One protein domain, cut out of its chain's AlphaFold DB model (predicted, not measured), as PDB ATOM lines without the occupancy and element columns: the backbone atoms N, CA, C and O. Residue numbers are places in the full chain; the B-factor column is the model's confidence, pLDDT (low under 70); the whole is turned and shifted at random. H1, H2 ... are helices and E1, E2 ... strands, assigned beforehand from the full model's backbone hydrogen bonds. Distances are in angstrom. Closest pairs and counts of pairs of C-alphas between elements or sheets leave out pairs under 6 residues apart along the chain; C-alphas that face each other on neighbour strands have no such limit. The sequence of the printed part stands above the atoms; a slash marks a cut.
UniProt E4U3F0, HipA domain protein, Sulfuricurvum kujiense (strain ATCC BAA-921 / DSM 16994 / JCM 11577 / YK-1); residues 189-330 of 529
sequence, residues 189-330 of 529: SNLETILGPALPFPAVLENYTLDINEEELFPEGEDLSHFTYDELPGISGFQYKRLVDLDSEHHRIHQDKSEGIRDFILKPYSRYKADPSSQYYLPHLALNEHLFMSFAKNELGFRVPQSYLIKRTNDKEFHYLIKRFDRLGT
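AT A GLANCE: This is residues 189 to 330 of the 529 residues of the protein "HipA domain protein" of Sulfuricurvum kujiense (strain ATCC BAA-921 / DSM 16994 / JCM 11577 / YK-1) (UniProt E4U3F0). With little regular structure, this is a curled, mixed six-stranded sheet, E1 E3 E2 E4 E6 E5, with the long helix H4 packed over E6 and E5. The 142 printed residues, of mixed class, include H1 E1 H2 E2 E3 E4 H3 H4 E5 E6 in chain order. The whole is compact, radius of gyration of the C-alphas 15.4 A, spans 46, 37 and 30 A.

HOW THE PARTS SIT: Look first at E1, residues 209 to 211, parallel to E3, residues 252 to 254: N 211 and O 253, 2.8 A, are within hydrogen-bond range. H4, residues 285 to 298, with every O i to N i+4 pair in range, is on the sheet at a height of 9.0 A; its closest C-alphas to E6, residues 319 to 323, are Ala 286 and Tyr 320, 4.9 A.

IN THESE COORDINATES: Find H4 from C-alpha 285, (134.644, 161.425, 168.675), 19.8 A long; E6 ends at C-alpha 323, (134.277, 149.793, 155.593).

THE WHOLE: The printed part has no cut; residues 196 to 208 and 218 to 241 are long links; pLDDT is under 70 at 228 to 230 and 257 to 259.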
ATOM      1  N   SER A 189     144.548 137.141 150.313       95.00
ATOM      2  CA  SER A 189     144.663 137.445 148.877       95.00
ATOM      3  C   SER A 189     143.752 138.585 148.417       95.00
ATOM      4  O   SER A 189     144.000 139.157 147.364       95.00
ATOM      5  N   ASN A 190     142.711 138.920 149.186       95.94
ATOM      6  CA  ASN A 190     141.759 139.992 148.874       95.94
ATOM      7  C   ASN A 190     141.871 141.178 149.844       95.94
ATOM      8  O   ASN A 190     140.974 142.018 149.894       95.94
ATOM      9  N   LEU A 191     142.952 141.251 150.626       95.38
ATOM     10  CA  LEU A 191     143.094 142.197 151.730       95.38
ATOM     11  C   LEU A 191     142.933 143.657 151.285       95.38
ATOM     12  O   LEU A 191     142.231 144.417 151.946       95.38
ATOM     13  N   GLU A 192     143.532 144.041 150.156       94.56
ATOM     14  CA  GLU A 192     143.421 145.404 149.617       94.56
ATOM     15  C   GLU A 192     141.985 145.746 149.210       94.56
ATOM     16  O   GLU A 192     141.492 146.821 149.540       94.56
ATOM     17  N   THR A 193     141.271 144.818 148.568       95.69
ATOM     18  CA  THR A 193     139.861 145.009 148.206       95.69
ATOM     19  C   THR A 193     138.983 145.115 149.450       95.69
ATOM     20  O   THR A 193     138.120 145.989 149.519       95.69
ATOM     21  N   ILE A 194     139.204 144.255 150.446       96.75
ATOM     22  CA  ILE A 194     138.422 144.213 151.690       96.75
ATOM     23  C   ILE A 194     138.640 145.491 152.504       96.75
ATOM     24  O   ILE A 194     137.681 146.132 152.924       96.75
ATOM     25  N   LEU A 195     139.897 145.887 152.707       97.44
ATOM     26  CA  LEU A 195     140.244 147.020 153.563       97.44
ATOM     27  C   LEU A 195     140.234 148.361 152.832       97.44
ATOM     28  O   LEU A 195     140.216 149.392 153.495       97.44
ATOM     29  N   GLY A 196     140.259 148.377 151.502       95.56
ATOM     30  CA  GLY A 196     140.472 149.590 150.716       95.56
ATOM     31  C   GLY A 196     141.892 150.161 150.860       95.56
ATOM     32  O   GLY A 196     142.662 149.729 151.729       95.56
ATOM     33  N   PRO A 197     142.266 151.150 150.031       94.69
ATOM     34  CA  PRO A 197     143.587 151.772 150.072       94.69
ATOM     35  C   PRO A 197     143.831 152.584 151.354       94.69
ATOM     36  O   PRO A 197     142.920 152.880 152.133       94.69
ATOM     37  N   ALA A 198     145.096 152.937 151.579       94.19
ATOM     38  CA  ALA A 198     145.458 154.035 152.469       94.19
ATOM     39  C   ALA A 198     145.005 155.358 151.834       94.19
ATOM     40  O   ALA A 198     145.228 155.581 150.644       94.19
ATOM     41  N   LEU A 199     144.348 156.211 152.618       96.50
ATOM     42  CA  LEU A 199     143.828 157.499 152.161       96.50
ATOM     43  C   LEU A 199     144.585 158.634 152.859       96.50
ATOM     44  O   LEU A 199     144.969 158.469 154.022       96.50
ATOM     45  N   PRO A 200     144.778 159.789 152.199       96.69
ATOM     46  CA  PRO A 200     145.241 160.992 152.877       96.69
ATOM     47  C   PRO A 200     144.314 161.343 154.043       96.69
ATOM     48  O   PRO A 200     143.094 161.232 153.926       96.69
ATOM     49  N   PHE A 201     144.892 161.765 155.166       98.19
ATOM     50  CA  PHE A 201     144.126 162.236 156.313       98.19
ATOM     51  C   PHE A 201     144.010 163.774 156.296       98.19
ATOM     52  O   PHE A 201     145.022 164.437 156.054       98.19
ATOM     53  N   PRO A 202     142.837 164.347 156.632       97.50
ATOM     54  CA  PRO A 202     141.558 163.669 156.863       97.50
ATOM     55  C   PRO A 202     140.866 163.278 155.549       97.50
ATOM     56  O   PRO A 202     140.826 164.057 154.600       97.50
ATOM     57  N   ALA A 203     140.262 162.090 155.512       97.88
ATOM     58  CA  ALA A 203     139.442 161.651 154.387       97.88
ATOM     59  C   ALA A 203     137.988 162.100 154.602       97.88
ATOM     60  O   ALA A 203     137.172 161.370 155.168       97.88
ATOM     61  N   VAL A 204     137.666 163.321 154.174       97.38
ATOM     62  CA  VAL A 204     136.306 163.876 154.249       97.38
ATOM     63  C   VAL A 204     135.572 163.625 152.931       97.38
ATOM     64  O   VAL A 204     136.072 163.968 151.861       97.38
ATOM     65  N   LEU A 205     134.378 163.034 152.995       96.38
ATOM     66  CA  LEU A 205     133.500 162.870 151.832       96.38
ATOM     67  C   LEU A 205     132.725 164.164 151.577       96.38
ATOM     68  O   LEU A 205     131.556 164.303 151.943       96.38
ATOM     69  N   GLU A 206     133.396 165.132 150.961       90.06
ATOM     70  CA  GLU A 206     132.768 166.377 150.523       90.06
ATOM     71  C   GLU A 206     131.750 166.116 149.405       90.06
ATOM     72  O   GLU A 206     131.975 165.291 148.519       90.06
ATOM     73  N   ASN A 207     130.636 166.848 149.428       88.56
ATOM     74  CA  ASN A 207     129.554 166.761 148.437       88.56
ATOM     75  C   ASN A 207     128.820 165.409 148.376       88.56
ATOM     76  O   ASN A 207     128.060 165.179 147.437       88.56
ATOM     77  N   TYR A 208     129.000 164.533 149.370       95.50
ATOM     78  CA  TYR A 208     128.174 163.336 149.501       95.50
ATOM     79  C   TYR A 208     126.847 163.649 150.193       95.50
ATOM     80  O   TYR A 208     126.804 164.331 151.219       95.50
ATOM     81  N   THR A 209     125.761 163.096 149.660       94.38
ATOM     82  CA  THR A 209     124.441 163.150 150.293       94.38
ATOM     83  C   THR A 209     124.297 161.989 151.269       94.38
ATOM     84  O   THR A 209     124.410 160.831 150.873       94.38
ATOM     85  N   LEU A 210     124.034 162.294 152.541       94.62
ATOM     86  CA  LEU A 210     123.634 161.299 153.533       94.62
ATOM     87  C   LEU A 210     122.108 161.151 153.494       94.62
ATOM     88  O   LEU A 210     121.389 161.945 154.098       94.62
ATOM     89  N   ASP A 211     121.642 160.159 152.741       91.94
ATOM     90  CA  ASP A 211     120.232 159.868 152.460       91.94
ATOM     91  C   ASP A 211     119.625 159.024 153.592       91.94
ATOM     92  O   ASP A 211     119.331 157.837 153.452       91.94
ATOM     93  N   ILE A 212     119.568 159.634 154.778       89.69
ATOM     94  CA  ILE A 212     118.993 159.071 156.004       89.69
ATOM     95  C   ILE A 212     118.232 160.193 156.709       89.69
ATOM     96  O   ILE A 212     118.759 161.293 156.895       89.69
ATOM     97  N   ASN A 213     116.996 159.908 157.119       88.88
ATOM     98  CA  ASN A 213     116.139 160.879 157.797       88.88
ATOM     99  C   ASN A 213     116.702 161.294 159.169       88.88
ATOM    100  O   ASN A 213     117.437 160.548 159.814       88.88
ATOM    101  N   GLU A 214     116.329 162.486 159.640       89.94
ATOM    102  CA  GLU A 214     116.913 163.098 160.843       89.94
ATOM    103  C   GLU A 214     116.697 162.272 162.122       89.94
ATOM    104  O   GLU A 214     117.646 162.035 162.866       89.94
ATOM    105  N   GLU A 215     115.466 161.808 162.354       88.38
ATOM    106  CA  GLU A 215     115.084 160.989 163.518       88.38
ATOM    107  C   GLU A 215     115.851 159.660 163.532       88.38
ATOM    108  O   GLU A 215     116.314 159.184 164.563       88.38
ATOM    109  N   GLU A 216     116.072 159.092 162.348       87.88
ATOM    110  CA  GLU A 216     116.823 157.857 162.154       87.88
ATOM    111  C   GLU A 216     118.333 158.031 162.343       87.88
ATOM    112  O   GLU A 216     119.034 157.074 162.688       87.88
ATOM    113  N   LEU A 217     118.851 159.232 162.098       90.75
ATOM    114  CA  LEU A 217     120.257 159.562 162.290       90.75
ATOM    115  C   LEU A 217     120.569 159.878 163.760       90.75
ATOM    116  O   LEU A 217     121.669 159.569 164.224       90.75
ATOM    117  N   PHE A 218     119.598 160.436 164.490       92.75
ATOM    118  CA  PHE A 218     119.717 160.822 165.898       92.75
ATOM    119  C   PHE A 218     118.547 160.301 166.755       92.75
ATOM    120  O   PHE A 218     117.810 161.106 167.318       92.75
ATOM    121  N   PRO A 219     118.411 158.977 166.943       89.44
ATOM    122  CA  PRO A 219     117.315 158.396 167.729       89.44
ATOM    123  C   PRO A 219     117.427 158.651 169.245       89.44
ATOM    124  O   PRO A 219     116.550 158.275 170.018       89.44
ATOM    125  N   GLU A 220     118.528 159.246 169.713       86.81
ATOM    126  CA  GLU A 220     118.749 159.529 171.131       86.81
ATOM    127  C   GLU A 220     117.671 160.487 171.687       86.81
ATOM    128  O   GLU A 220     117.625 161.670 171.354       86.81
ATOM    129  N   GLY A 221     116.832 159.987 172.599       78.50
ATOM    130  CA  GLY A 221     115.765 160.762 173.246       78.50
ATOM    131  C   GLY A 221     114.492 160.942 172.415       78.50
ATOM    132  O   GLY A 221     113.589 161.638 172.874       78.50
ATOM    133  N   GLU A 222     114.412 160.302 171.250       83.44
ATOM    134  CA  GLU A 222     113.173 160.171 170.483       83.44
ATOM    135  C   GLU A 222     112.297 159.034 171.039       83.44
ATOM    136  O   GLU A 222     112.781 158.139 171.744       83.44
ATOM    137  N   ASP A 223     111.000 159.049 170.715       82.44
ATOM    138  CA  ASP A 223     110.125 157.901 170.974       82.44
ATOM    139  C   ASP A 223     110.474 156.773 169.999       82.44
ATOM    140  O   ASP A 223     110.134 156.804 168.813       82.44
ATOM    141  N   LEU A 224     111.168 155.762 170.523       83.12
ATOM    142  CA  LEU A 224     111.663 154.660 169.713       83.12
ATOM    143  C   LEU A 224     110.532 153.786 169.118       83.12
ATOM    144  O   LEU A 224     110.780 153.021 168.185       83.12
ATOM    145  N   SER A 225     109.288 153.917 169.604       77.62
ATOM    146  CA  SER A 225     108.177 153.031 169.227       77.62
ATOM    147  C   SER A 225     107.649 153.289 167.816       77.62
ATOM    148  O   SER A 225     106.972 152.442 167.230       77.62
ATOM    149  N   HIS A 226     107.983 154.450 167.250       75.56
ATOM    150  CA  HIS A 226     107.630 154.825 165.886       75.56
ATOM    151  C   HIS A 226     108.620 154.302 164.843       75.56
ATOM    152  O   HIS A 226     108.294 154.294 163.653       75.56
ATOM    153  N   PHE A 227     109.798 153.826 165.255       72.44
ATOM    154  CA  PHE A 227     110.766 153.285 164.313       72.44
ATOM    155  C   PHE A 227     110.428 151.838 163.958       72.44
ATOM    156  O   PHE A 227     110.764 150.891 164.668       72.44
ATOM    157  N   THR A 228     109.798 151.656 162.802       64.12
ATOM    158  CA  THR A 228     109.695 150.349 162.150       64.12
ATOM    159  C   THR A 228     110.866 150.174 161.192       64.12
ATOM    160  O   THR A 228     110.961 150.897 160.198       64.12
ATOM    161  N   TYR A 229     111.747 149.217 161.474       67.94
ATOM    162  CA  TYR A 229     112.883 148.913 160.608       67.94
ATOM    163  C   TYR A 229     112.595 147.720 159.713       67.94
ATOM    164  O   TYR A 229     112.337 146.618 160.195       67.94
ATOM    165  N   ASP A 230     112.733 147.932 158.405       66.31
ATOM    166  CA  ASP A 230     112.757 146.842 157.428       66.31
ATOM    167  C   ASP A 230     114.055 146.010 157.562       66.31
ATOM    168  O   ASP A 230     114.073 144.817 157.265       66.31
ATOM    169  N   GLU A 231     115.138 146.618 158.068       75.75
ATOM    170  CA  GLU A 231     116.433 145.976 158.316       75.75
ATOM    171  C   GLU A 231     116.967 146.287 159.716       75.75
ATOM    172  O   GLU A 231     117.219 147.443 160.060       75.75
ATOM    173  N   LEU A 232     117.223 145.236 160.496       79.75
ATOM    174  CA  LEU A 232     117.771 145.323 161.848       79.75
ATOM    175  C   LEU A 232     119.158 144.666 161.865       79.75
ATOM    176  O   LEU A 232     119.257 143.439 161.940       79.75
ATOM    177  N   PRO A 233     120.249 145.440 161.738       83.62
ATOM    178  CA  PRO A 233     121.573 144.874 161.539       83.62
ATOM    179  C   PRO A 233     122.086 144.138 162.782       83.62
ATOM    180  O   PRO A 233     122.131 144.693 163.880       83.62
ATOM    181  N   GLY A 234     122.548 142.900 162.595       84.81
ATOM    182  CA  GLY A 234     123.152 142.079 163.650       84.81
ATOM    183  C   GLY A 234     124.589 142.482 163.985       84.81
ATOM    184  O   GLY A 234     125.524 141.738 163.674       84.81
ATOM    185  N   ILE A 235     124.779 143.676 164.558       85.94
ATOM    186  CA  ILE A 235     126.091 144.220 164.940       85.94
ATOM    187  C   ILE A 235     126.076 144.694 166.396       85.94
ATOM    188  O   ILE A 235     125.352 145.618 166.753       85.94
ATOM    189  N   SER A 236     126.953 144.108 167.212       86.38
ATOM    190  CA  SER A 236     127.163 144.455 168.625       86.38
ATOM    191  C   SER A 236     127.892 145.801 168.835       86.38
ATOM    192  O   SER A 236     128.517 146.376 167.932       86.38
ATOM    193  N   GLY A 237     127.831 146.305 170.070       85.62
ATOM    194  CA  GLY A 237     128.529 147.489 170.568       85.62
ATOM    195  C   GLY A 237     127.577 148.642 170.887       85.62
ATOM    196  O   GLY A 237     126.625 148.884 170.160       85.62
ATOM    197  N   PHE A 238     127.862 149.359 171.975       88.12
ATOM    198  CA  PHE A 238     126.914 150.277 172.619       88.12
ATOM    199  C   PHE A 238     126.674 151.600 171.871       88.12
ATOM    200  O   PHE A 238     125.632 152.229 172.033       88.12
ATOM    201  N   GLN A 239     127.646 152.064 171.080       90.81
ATOM    202  CA  GLN A 239     127.471 153.271 170.272       90.81
ATOM    203  C   GLN A 239     126.466 153.013 169.148       90.81
ATOM    204  O   GLN A 239     126.649 152.062 168.387       90.81
ATOM    205  N   TYR A 240     125.479 153.905 169.011       93.38
ATOM    206  CA  TYR A 240     124.512 153.846 167.921       93.38
ATOM    207  C   TYR A 240     125.212 153.808 166.560       93.38
ATOM    208  O   TYR A 240     126.122 154.599 166.281       93.38
ATOM    209  N   LYS A 241     124.803 152.856 165.726       93.62
ATOM    210  CA  LYS A 241     125.390 152.625 164.409       93.62
ATOM    211  C   LYS A 241     124.360 152.084 163.432       93.62
ATOM    212  O   LYS A 241     123.355 151.489 163.820       93.62
ATOM    213  N   ARG A 242     124.652 152.265 162.150       92.19
ATOM    214  CA  ARG A 242     123.848 151.777 161.037       92.19
ATOM    215  C   ARG A 242     124.723 151.119 159.993       92.19
ATOM    216  O   ARG A 242     125.917 151.392 159.891       92.19
ATOM    217  N   LEU A 243     124.091 150.261 159.215       92.38
ATOM    218  CA  LEU A 243     124.677 149.657 158.042       92.38
ATOM    219  C   LEU A 243     124.186 150.377 156.795       92.38
ATOM    220  O   LEU A 243     122.987 150.572 156.633       92.38
ATOM    221  N   VAL A 244     125.122 150.789 155.947       93.62
ATOM    222  CA  VAL A 244     124.853 151.632 154.779       93.62
ATOM    223  C   VAL A 244     125.701 151.185 153.596       93.62
ATOM    224  O   VAL A 244     126.721 150.506 153.761       93.62
ATOM    225  N   ASP A 245     125.291 151.602 152.406       93.06
ATOM    226  CA  ASP A 245     126.092 151.518 151.193       93.06
ATOM    227  C   ASP A 245     126.674 152.892 150.846       93.06
ATOM    228  O   ASP A 245     126.070 153.935 151.116       93.06
ATOM    229  N   LEU A 246     127.878 152.879 150.271       94.00
ATOM    230  CA  LEU A 246     128.558 154.060 149.747       94.00
ATOM    231  C   LEU A 246     128.530 153.997 148.218       94.00
ATOM    232  O   LEU A 246     129.330 153.289 147.606       94.00
ATOM    233  N   ASP A 247     127.634 154.765 147.614       92.94
ATOM    234  CA  ASP A 247     127.564 154.956 146.173       92.94
ATOM    235  C   ASP A 247     128.528 156.074 145.768       92.94
ATOM    236  O   ASP A 247     128.257 157.268 145.935       92.94
ATOM    237  N   SER A 248     129.695 155.667 145.269       90.88
ATOM    238  CA  SER A 248     130.730 156.602 144.826       90.88
ATOM    239  C   SER A 248     130.431 157.236 143.464       90.88
ATOM    240  O   SER A 248     131.039 158.251 143.144       90.88
ATOM    241  N   GLU A 249     129.530 156.657 142.664       91.75
ATOM    242  CA  GLU A 249     129.154 157.180 141.342       91.75
ATOM    243  C   GLU A 249     128.165 158.340 141.485       91.75
ATOM    244  O   GLU A 249     128.336 159.389 140.865       91.75
ATOM    245  N   HIS A 250     127.175 158.187 142.367       93.00
ATOM    246  CA  HIS A 250     126.148 159.201 142.624       93.00
ATOM    247  C   HIS A 250     126.423 160.060 143.865       93.00
ATOM    248  O   HIS A 250     125.576 160.866 144.249       93.00
ATOM    249  N   HIS A 251     127.590 159.903 144.498       94.94
ATOM    250  CA  HIS A 251     127.981 160.622 145.712       94.94
ATOM    251  C   HIS A 251     126.932 160.519 146.832       94.94
ATOM    252  O   HIS A 251     126.492 161.521 147.402       94.94
ATOM    253  N   ARG A 252     126.501 159.295 147.153       94.69
ATOM    254  CA  ARG A 252     125.414 159.055 148.110       94.69
ATOM    255  C   ARG A 252     125.780 157.992 149.139       94.69
ATOM    256  O   ARG A 252     126.386 156.977 148.820       94.69
ATOM    257  N   ILE A 253     125.382 158.224 150.383       94.81
ATOM    258  CA  ILE A 253     125.420 157.241 151.467       94.81
ATOM    259  C   ILE A 253     123.983 156.969 151.856       94.81
ATOM    260  O   ILE A 253     123.268 157.900 152.222       94.81
ATOM    261  N   HIS A 254     123.557 155.718 151.758       90.94
ATOM    262  CA  HIS A 254     122.143 155.390 151.853       90.94
ATOM    263  C   HIS A 254     121.912 153.985 152.410       90.94
ATOM    264  O   HIS A 254     122.825 153.160 152.503       90.94
ATOM    265  N   GLN A 255     120.662 153.724 152.776       86.94
ATOM    266  CA  GLN A 255     120.167 152.406 153.148       86.94
ATOM    267  C   GLN A 255     118.867 152.145 152.374       86.94
ATOM    268  O   GLN A 255     117.774 152.162 152.936       86.94
ATOM    269  N   ASP A 256     118.977 151.975 151.051       76.19
ATOM    270  CA  ASP A 256     117.800 151.735 150.200       76.19
ATOM    271  C   ASP A 256     117.168 150.388 150.553       76.19
ATOM    272  O   ASP A 256     117.883 149.410 150.737       76.19
ATOM    273  N   LYS A 257     115.835 150.307 150.577       66.38
ATOM    274  CA  LYS A 257     115.066 149.121 151.014       66.38
ATOM    275  C   LYS A 257     115.264 147.842 150.168       66.38
ATOM    276  O   LYS A 257     114.649 146.823 150.461       66.38
ATOM    277  N   SER A 258     116.074 147.883 149.107       58.66
ATOM    278  CA  SER A 258     116.444 146.737 148.260       58.66
ATOM    279  C   SER A 258     117.844 146.206 148.590       58.66
ATOM    280  O   SER A 258     118.657 146.968 149.101       58.66
ATOM    281  N   GLU A 259     118.100 144.936 148.235       61.84
ATOM    282  CA  GLU A 259     119.300 144.075 148.397       61.84
ATOM    283  C   GLU A 259     120.691 144.755 148.329       61.84
ATOM    284  O   GLU A 259     121.536 144.426 147.495       61.84
ATOM    285  N   GLY A 260     120.968 145.704 149.217       70.19
ATOM    286  CA  GLY A 260     122.280 146.316 149.345       70.19
ATOM    287  C   GLY A 260     123.239 145.390 150.075       70.19
ATOM    288  O   GLY A 260     122.850 144.575 150.914       70.19
ATOM    289  N   ILE A 261     124.525 145.504 149.763       79.44
ATOM    290  CA  ILE A 261     125.552 144.648 150.365       79.44
ATOM    291  C   ILE A 261     125.819 145.087 151.816       79.44
ATOM    292  O   ILE A 261     126.130 144.252 152.678       79.44
ATOM    293  N   ARG A 262     125.586 146.375 152.111       89.31
ATOM    294  CA  ARG A 262     125.792 147.026 153.407       89.31
ATOM    295  C   ARG A 262     127.244 146.941 153.851       89.31
ATOM    296  O   ARG A 262     127.562 146.494 154.960       89.31
ATOM    297  N   ASP A 263     128.122 147.352 152.945       90.38
ATOM    298  CA  ASP A 263     129.574 147.230 153.085       90.38
ATOM    299  C   ASP A 263     130.190 148.248 154.050       90.38
ATOM    300  O   ASP A 263     131.376 148.144 154.369       90.38
ATOM    301  N   PHE A 264     129.417 149.213 154.554       95.31
ATOM    302  CA  PHE A 264     129.903 150.224 155.483       95.31
ATOM    303  C   PHE A 264     129.079 150.291 156.766       95.31
ATOM    304  O   PHE A 264     127.862 150.117 156.779       95.31
ATOM    305  N   ILE A 265     129.774 150.585 157.865       96.56
ATOM    306  CA  ILE A 265     129.185 150.939 159.150       96.56
ATOM    307  C   ILE A 265     129.253 152.459 159.274       96.56
ATOM    308  O   ILE A 265     130.341 153.036 159.324       96.56
ATOM    309  N   LEU A 266     128.090 153.097 159.347       96.94
ATOM    310  CA  LEU A 266     127.942 154.497 159.717       96.94
ATOM    311  C   LEU A 266     127.766 154.584 161.234       96.94
ATOM    312  O   LEU A 266     126.842 153.992 161.790       96.94
ATOM    313  N   LYS A 267     128.624 155.348 161.904       97.12
ATOM    314  CA  LYS A 267     128.454 155.760 163.298       97.12
ATOM    315  C   LYS A 267     128.106 157.249 163.319       97.12
ATOM    316  O   LYS A 267     128.999 158.088 163.136       97.12
ATOM    317  N   PRO A 268     126.827 157.611 163.506       96.38
ATOM    318  CA  PRO A 268     126.463 159.009 163.628       96.38
ATOM    319  C   PRO A 268     127.100 159.650 164.867       96.38
ATOM    320  O   PRO A 268     127.359 158.962 165.860       96.38
ATOM    321  N   TYR A 269     127.362 160.962 164.834       96.31
ATOM    322  CA  TYR A 269     127.722 161.652 166.070       96.31
ATOM    323  C   TYR A 269     126.510 161.702 167.005       96.31
ATOM    324  O   TYR A 269     125.366 161.777 166.564       96.31
ATOM    325  N   SER A 270     126.768 161.703 168.309       95.50
ATOM    326  CA  SER A 270     125.723 161.885 169.317       95.50
ATOM    327  C   SER A 270     125.582 163.368 169.639       95.50
ATOM    328  O   SER A 270     126.546 164.008 170.069       95.50
ATOM    329  N   ARG A 271     124.373 163.918 169.489       94.56
ATOM    330  CA  ARG A 271     124.068 165.301 169.893       94.56
ATOM    331  C   ARG A 271     124.282 165.512 171.393       94.56
ATOM    332  O   ARG A 271     124.765 166.566 171.789       94.56
ATOM    333  N   TYR A 272     123.997 164.495 172.206       92.81
ATOM    334  CA  TYR A 272     124.207 164.530 173.653       92.81
ATOM    335  C   TYR A 272     125.688 164.522 174.010       92.81
ATOM    336  O   TYR A 272     126.099 165.241 174.913       92.81
ATOM    337  N   LYS A 273     126.518 163.732 173.321       94.19
ATOM    338  CA  LYS A 273     127.971 163.724 173.564       94.19
ATOM    339  C   LYS A 273     128.665 164.965 173.003       94.19
ATOM    340  O   LYS A 273     129.725 165.327 173.500       94.19
ATOM    341  N   ALA A 274     128.066 165.628 172.018       95.12
ATOM    342  CA  ALA A 274     128.541 166.895 171.465       95.12
ATOM    343  C   ALA A 274     128.108 168.126 172.285       95.12
ATOM    344  O   ALA A 274     128.623 169.221 172.061       95.12
ATOM    345  N   ASP A 275     127.161 167.984 173.218       95.19
ATOM    346  CA  ASP A 275     126.685 169.081 174.063       95.19
ATOM    347  C   ASP A 275     127.595 169.263 175.293       95.19
ATOM    348  O   ASP A 275     127.652 168.368 176.142       95.19
ATOM    349  N   PRO A 276     128.271 170.419 175.461       95.12
ATOM    350  CA  PRO A 276     129.125 170.682 176.620       95.12
ATOM    351  C   PRO A 276     128.396 170.590 177.967       95.12
ATOM    352  O   PRO A 276     129.029 170.388 178.998       95.12
ATOM    353  N   SER A 277     127.073 170.744 178.008       93.00
ATOM    354  CA  SER A 277     126.287 170.601 179.240       93.00
ATOM    355  C   SER A 277     126.057 169.140 179.661       93.00
ATOM    356  O   SER A 277     125.648 168.871 180.795       93.00
ATOM    357  N   SER A 278     126.357 168.188 178.777       92.88
ATOM    358  CA  SER A 278     126.160 166.761 179.002       92.88
ATOM    359  C   SER A 278     127.162 166.171 179.989       92.88
ATOM    360  O   SER A 278     128.360 166.454 179.966       92.88
ATOM    361  N   GLN A 279     126.686 165.242 180.824       90.81
ATOM    362  CA  GLN A 279     127.554 164.439 181.695       90.81
ATOM    363  C   GLN A 279     128.435 163.456 180.902       90.81
ATOM    364  O   GLN A 279     129.451 162.981 181.411       90.81
ATOM    365  N   TYR A 280     128.069 163.191 179.644       90.56
ATOM    366  CA  TYR A 280     128.763 162.295 178.722       90.56
ATOM    367  C   TYR A 280     129.450 163.061 177.583       90.56
ATOM    368  O   TYR A 280     129.593 162.521 176.490       90.56
ATOM    369  N   TYR A 281     129.852 164.316 177.818       95.44
ATOM    370  CA  TYR A 281     130.512 165.147 176.811       95.44
ATOM    371  C   TYR A 281     131.798 164.484 176.280       95.44
ATOM    372  O   TYR A 281     132.773 164.317 177.014       95.44
ATOM    373  N   LEU A 282     131.758 164.079 175.009       95.44
ATOM    374  CA  LEU A 282     132.810 163.417 174.232       95.44
ATOM    375  C   LEU A 282     132.772 163.989 172.793       95.44
ATOM    376  O   LEU A 282     132.362 163.284 171.865       95.44
ATOM    377  N   PRO A 283     133.108 165.282 172.610       97.00
ATOM    378  CA  PRO A 283     133.024 165.967 171.316       97.00
ATOM    379  C   PRO A 283     134.047 165.408 170.320       97.00
ATOM    380  O   PRO A 283     135.042 164.804 170.722       97.00
ATOM    381  N   HIS A 284     133.836 165.633 169.024       98.00
ATOM    382  CA  HIS A 284     134.760 165.231 167.950       98.00
ATOM    383  C   HIS A 284     135.130 163.736 167.928       98.00
ATOM    384  O   HIS A 284     136.152 163.357 167.353       98.00
ATOM    385  N   LEU A 285     134.319 162.853 168.531       97.38
ATOM    386  CA  LEU A 285     134.644 161.425 168.675       97.38
ATOM    387  C   LEU A 285     134.889 160.728 167.327       97.38
ATOM    388  O   LEU A 285     135.818 159.931 167.217       97.38
ATOM    389  N   ALA A 286     134.107 161.066 166.300       98.31
ATOM    390  CA  ALA A 286     134.286 160.543 164.946       98.31
ATOM    391  C   ALA A 286     135.646 160.928 164.344       98.31
ATOM    392  O   ALA A 286     136.343 160.083 163.786       98.31
ATOM    393  N   LEU A 287     136.047 162.197 164.484       98.62
ATOM    394  CA  LEU A 287     137.335 162.695 164.004       98.62
ATOM    395  C   LEU A 287     138.501 162.092 164.797       98.62
ATOM    396  O   LEU A 287     139.519 161.738 164.209       98.62
ATOM    397  N   ASN A 288     138.337 161.922 166.111       98.62
ATOM    398  CA  ASN A 288     139.296 161.231 166.973       98.62
ATOM    399  C   ASN A 288     139.518 159.778 166.508       98.62
ATOM    400  O   ASN A 288     140.656 159.386 166.253       98.62
ATOM    401  N   GLU A 289     138.445 159.001 166.314       98.56
ATOM    402  CA  GLU A 289     138.536 157.628 165.795       98.56
ATOM    403  C   GLU A 289     139.179 157.600 164.399       98.56
ATOM    404  O   GLU A 289     140.141 156.864 164.172       98.56
ATOM    405  N   HIS A 290     138.732 158.459 163.476       98.75
ATOM    406  CA  HIS A 290     139.295 158.537 162.128       98.75
ATOM    407  C   HIS A 290     140.794 158.870 162.127       98.75
ATOM    408  O   HIS A 290     141.540 158.289 161.336       98.75
ATOM    409  N   LEU A 291     141.255 159.751 163.020       98.81
ATOM    410  CA  LEU A 291     142.661 160.134 163.136       98.81
ATOM    411  C   LEU A 291     143.541 158.950 163.527       98.81
ATOM    412  O   LEU A 291     144.493 158.637 162.812       98.81
ATOM    413  N   PHE A 292     143.228 158.262 164.627       98.69
ATOM    414  CA  PHE A 292     144.081 157.170 165.111       98.69
ATOM    415  C   PHE A 292     143.964 155.898 164.267       98.69
ATOM    416  O   PHE A 292     144.936 155.140 164.189       98.69
ATOM    417  N   MET A 293     142.831 155.690 163.592       98.69
ATOM    418  CA  MET A 293     142.667 154.639 162.586       98.69
ATOM    419  C   MET A 293     143.498 154.929 161.330       98.69
ATOM    420  O   MET A 293     144.241 154.064 160.866       98.69
ATOM    421  N   SER A 294     143.440 156.158 160.809       98.75
ATOM    422  CA  SER A 294     144.215 156.560 159.627       98.75
ATOM    423  C   SER A 294     145.715 156.551 159.908       98.75
ATOM    424  O   SER A 294     146.475 156.005 159.115       98.75
ATOM    425  N   PHE A 295     146.139 157.050 161.072       98.81
ATOM    426  CA  PHE A 295     147.534 156.997 161.513       98.81
ATOM    427  C   PHE A 295     148.065 155.556 161.561       98.81
ATOM    428  O   PHE A 295     149.130 155.256 161.022       98.81
ATOM    429  N   ALA A 296     147.297 154.634 162.153       98.62
ATOM    430  CA  ALA A 296     147.656 153.219 162.210       98.62
ATOM    431  C   ALA A 296     147.830 152.593 160.819       98.62
ATOM    432  O   ALA A 296     148.761 151.814 160.595       98.62
ATOM    433  N   LYS A 297     146.944 152.934 159.878       98.19
ATOM    434  CA  LYS A 297     147.008 152.428 158.507       98.19
ATOM    435  C   LYS A 297     148.216 152.982 157.757       98.19
ATOM    436  O   LYS A 297     149.000 152.220 157.197       98.19
ATOM    437  N   ASN A 298     148.341 154.304 157.758       98.38
ATOM    438  CA  ASN A 298     149.233 155.047 156.879       98.38
ATOM    439  C   ASN A 298     150.685 155.028 157.373       98.38
ATOM    440  O   ASN A 298     151.598 154.894 156.564       98.38
ATOM    441  N   GLU A 299     150.900 155.116 158.689       98.56
ATOM    442  CA  GLU A 299     152.243 155.252 159.266       98.56
ATOM    443  C   GLU A 299     152.784 153.936 159.842       98.56
ATOM    444  O   GLU A 299     153.989 153.680 159.814       98.56
ATOM    445  N   LEU A 300     151.903 153.079 160.374       98.12
ATOM    446  CA  LEU A 300     152.301 151.857 161.089       98.12
ATOM    447  C   LEU A 300     152.115 150.573 160.268       98.12
ATOM    448  O   LEU A 300     152.578 149.508 160.687       98.12
ATOM    449  N   GLY A 301     151.472 150.660 159.100       95.88
ATOM    450  CA  GLY A 301     151.226 149.521 158.214       95.88
ATOM    451  C   GLY A 301     150.252 148.494 158.793       95.88
ATOM    452  O   GLY A 301     150.326 147.315 158.447       95.88
ATOM    453  N   PHE A 302     149.369 148.903 159.708       98.06
ATOM    454  CA  PHE A 302     148.369 148.002 160.272       98.06
ATOM    455  C   PHE A 302     147.272 147.687 159.254       98.06
ATOM    456  O   PHE A 302     146.880 148.519 158.434       98.06
ATOM    457  N   ARG A 303     146.709 146.480 159.361       98.00
ATOM    458  CA  ARG A 303     145.473 146.117 158.660       98.00
ATOM    459  C   ARG A 303     144.334 146.940 159.249       98.00
ATOM    460  O   ARG A 303     143.843 146.612 160.321       98.00
ATOM    461  N   VAL A 304     143.927 147.995 158.557       98.31
ATOM    462  CA  VAL A 304     142.862 148.904 158.989       98.31
ATOM    463  C   VAL A 304     141.885 149.102 157.826       98.31
ATOM    464  O   VAL A 304     142.327 149.433 156.717       98.31
ATOM    465  N   PRO A 305     140.571 148.912 158.026       98.06
ATOM    466  CA  PRO A 305     139.590 149.234 157.001       98.06
ATOM    467  C   PRO A 305     139.603 150.731 156.697       98.06
ATOM    468  O   PRO A 305     139.782 151.561 157.586       98.06
ATOM    469  N   GLN A 306     139.413 151.089 155.433       96.56
ATOM    470  CA  GLN A 306     139.272 152.479 155.033       96.56
ATOM    471  C   GLN A 306     138.090 153.105 155.770       96.56
ATOM    472  O   GLN A 306     137.056 152.463 155.995       96.56
ATOM    473  N   SER A 307     138.261 154.364 156.141       98.19
ATOM    474  CA  SER A 307     137.234 155.128 156.823       98.19
ATOM    475  C   SER A 307     137.212 156.559 156.322       98.19
ATOM    476  O   SER A 307     138.194 157.032 155.751       98.19
ATOM    477  N   TYR A 308     136.083 157.214 156.546       98.44
ATOM    478  CA  TYR A 308     135.791 158.558 156.093       98.44
ATOM    479  C   TYR A 308     135.060 159.342 157.179       98.44
ATOM    480  O   TYR A 308     134.415 158.770 158.065       98.44
ATOM    481  N   LEU A 309     135.114 160.661 157.052       98.44
ATOM    482  CA  LEU A 309     134.276 161.595 157.786       98.44
ATOM    483  C   LEU A 309     133.221 162.189 156.862       98.44
ATOM    484  O   LEU A 309     133.502 162.502 155.705       98.44
ATOM    485  N   ILE A 310     132.018 162.386 157.394       96.88
ATOM    486  CA  ILE A 310     130.915 163.064 156.704       96.88
ATOM    487  C   ILE A 310     130.345 164.125 157.633       96.88
ATOM    488  O   ILE A 310     130.196 163.881 158.827       96.88
ATOM    489  N   LYS A 311     129.995 165.291 157.099       94.75
ATOM    490  CA  LYS A 311     129.322 166.352 157.852       94.75
ATOM    491  C   LYS A 311     128.317 167.043 156.945       94.75
ATOM    492  O   LYS A 311     128.714 167.593 155.919       94.75
ATOM    493  N   ARG A 312     127.028 167.007 157.292       93.50
ATOM    494  CA  ARG A 312     126.011 167.780 156.566       93.50
ATOM    495  C   ARG A 312     126.076 169.237 157.016       93.50
ATOM    496  O   ARG A 312     126.602 169.555 158.080       93.50
ATOM    497  N   THR A 313     125.487 170.135 156.231       88.62
ATOM    498  CA  THR A 313     125.516 171.586 156.487       88.62
ATOM    499  C   THR A 313     125.021 171.979 157.883       88.62
ATOM    500  O   THR A 313     125.554 172.912 158.476       88.62
ATOM    501  N   ASN A 314     124.028 171.264 158.419       88.50
ATOM    502  CA  ASN A 314     123.415 171.568 159.716       88.50
ATOM    503  C   ASN A 314     124.025 170.773 160.885       88.50
ATOM    504  O   ASN A 314     123.602 170.946 162.029       88.50
ATOM    505  N   ASP A 315     124.996 169.899 160.618       94.19
ATOM    506  CA  ASP A 315     125.605 169.074 161.653       94.19
ATOM    507  C   ASP A 315     126.668 169.855 162.425       94.19
ATOM    508  O   ASP A 315     127.514 170.550 161.857       94.19
ATOM    509  N   LYS A 316     126.663 169.706 163.752       93.31
ATOM    510  CA  LYS A 316     127.700 170.302 164.608       93.31
ATOM    511  C   LYS A 316     129.037 169.570 164.473       93.31
ATOM    512  O   LYS A 316     130.095 170.196 164.485       93.31
ATOM    513  N   GLU A 317     128.970 168.261 164.286       96.75
ATOM    514  CA  GLU A 317     130.073 167.305 164.390       96.75
ATOM    515  C   GLU A 317     130.136 166.413 163.145       96.75
ATOM    516  O   GLU A 317     129.197 166.369 162.352       96.75
ATOM    517  N   PHE A 318     131.243 165.692 162.973       97.88
ATOM    518  CA  PHE A 318     131.372 164.700 161.903       97.88
ATOM    519  C   PHE A 318     130.712 163.370 162.286       97.88
ATOM    520  O   PHE A 318     130.830 162.907 163.418       97.88
ATOM    521  N   HIS A 319     130.091 162.705 161.318       97.94
ATOM    522  CA  HIS A 319     129.774 161.280 161.361       97.94
ATOM    523  C   HIS A 319     130.987 160.462 160.900       97.94
ATOM    524  O   HIS A 319     131.766 160.916 160.059       97.94
ATOM    525  N   TYR A 320     131.130 159.244 161.424       98.56
ATOM    526  CA  TYR A 320     132.201 158.323 161.044       98.56
ATOM    527  C   TYR A 320     131.659 157.209 160.151       98.56
ATOM    528  O   TYR A 320     130.669 156.567 160.497       98.56
ATOM    529  N   LEU A 321     132.309 156.958 159.020       98.38
ATOM    530  CA  LEU A 321     131.959 155.875 158.103       98.38
ATOM    531  C   LEU A 321     133.161 154.951 157.947       98.38
ATOM    532  O   LEU A 321     134.241 155.406 157.587       98.38
ATOM    533  N   ILE A 322     132.990 153.655 158.186       98.00
ATOM    534  CA  ILE A 322     134.075 152.673 158.079       98.00
ATOM    535  C   ILE A 322     133.640 151.466 157.262       98.00
ATOM    536  O   ILE A 322     132.535 150.953 157.427       98.00
ATOM    537  N   LYS A 323     134.523 151.000 156.377       97.38
ATOM    538  CA  LYS A 323     134.277 149.793 155.593       97.38
ATOM    539  C   LYS A 323     134.286 148.554 156.489       97.38
ATOM    540  O   LYS A 323     135.152 148.389 157.349       97.38
ATOM    541  N   ARG A 324     133.346 147.646 156.259       96.00
ATOM    542  CA  ARG A 324     133.323 146.323 156.877       96.00
ATOM    543  C   ARG A 324     134.448 145.466 156.323       96.00
ATOM    544  O   ARG A 324     134.578 145.293 155.118       96.00
ATOM    545  N   PHE A 325     135.229 144.874 157.216       96.44
ATOM    546  CA  PHE A 325     136.267 143.926 156.822       96.44
ATOM    547  C   PHE A 325     135.775 142.478 156.774       96.44
ATOM    548  O   PHE A 325     136.479 141.610 156.280       96.44
ATOM    549  N   ASP A 326     134.582 142.178 157.284       94.88
ATOM    550  CA  ASP A 326     133.997 140.834 157.262       94.88
ATOM    551  C   ASP A 326     133.203 140.547 155.972       94.88
ATOM    552  O   ASP A 326     132.399 139.610 155.926       94.88
ATOM    553  N   ARG A 327     133.422 141.359 154.929       92.88
ATOM    554  CA  ARG A 327     132.715 141.319 153.645       92.88
ATOM    555  C   ARG A 327     133.661 141.389 152.452       92.88
ATOM    556  O   ARG A 327     134.676 142.083 152.483       92.88
ATOM    557  N   LEU A 328     133.291 140.676 151.392       92.19
ATOM    558  CA  LEU A 328     133.821 140.829 150.038       92.19
ATOM    559  C   LEU A 328     132.656 140.657 149.061       92.19
ATOM    560  O   LEU A 328     132.303 139.534 148.689       92.19
ATOM    561  N   GLY A 329     132.011 141.772 148.711       87.88
ATOM    562  CA  GLY A 329     130.689 141.730 148.092       87.88
ATOM    563  C   GLY A 329     129.720 140.950 148.985       87.88
ATOM    564  O   GLY A 329     129.711 141.109 150.204       87.88
ATOM    565  N   THR A 330     128.967 140.016 148.406       85.81
ATOM    566  CA  THR A 330     128.027 139.173 149.164       85.81
ATOM    567  C   THR A 330     128.702 138.095 150.022       85.81
ATOM    568  O   THR A 330     128.043 137.494 150.874       85.81
TER     569      THR A 330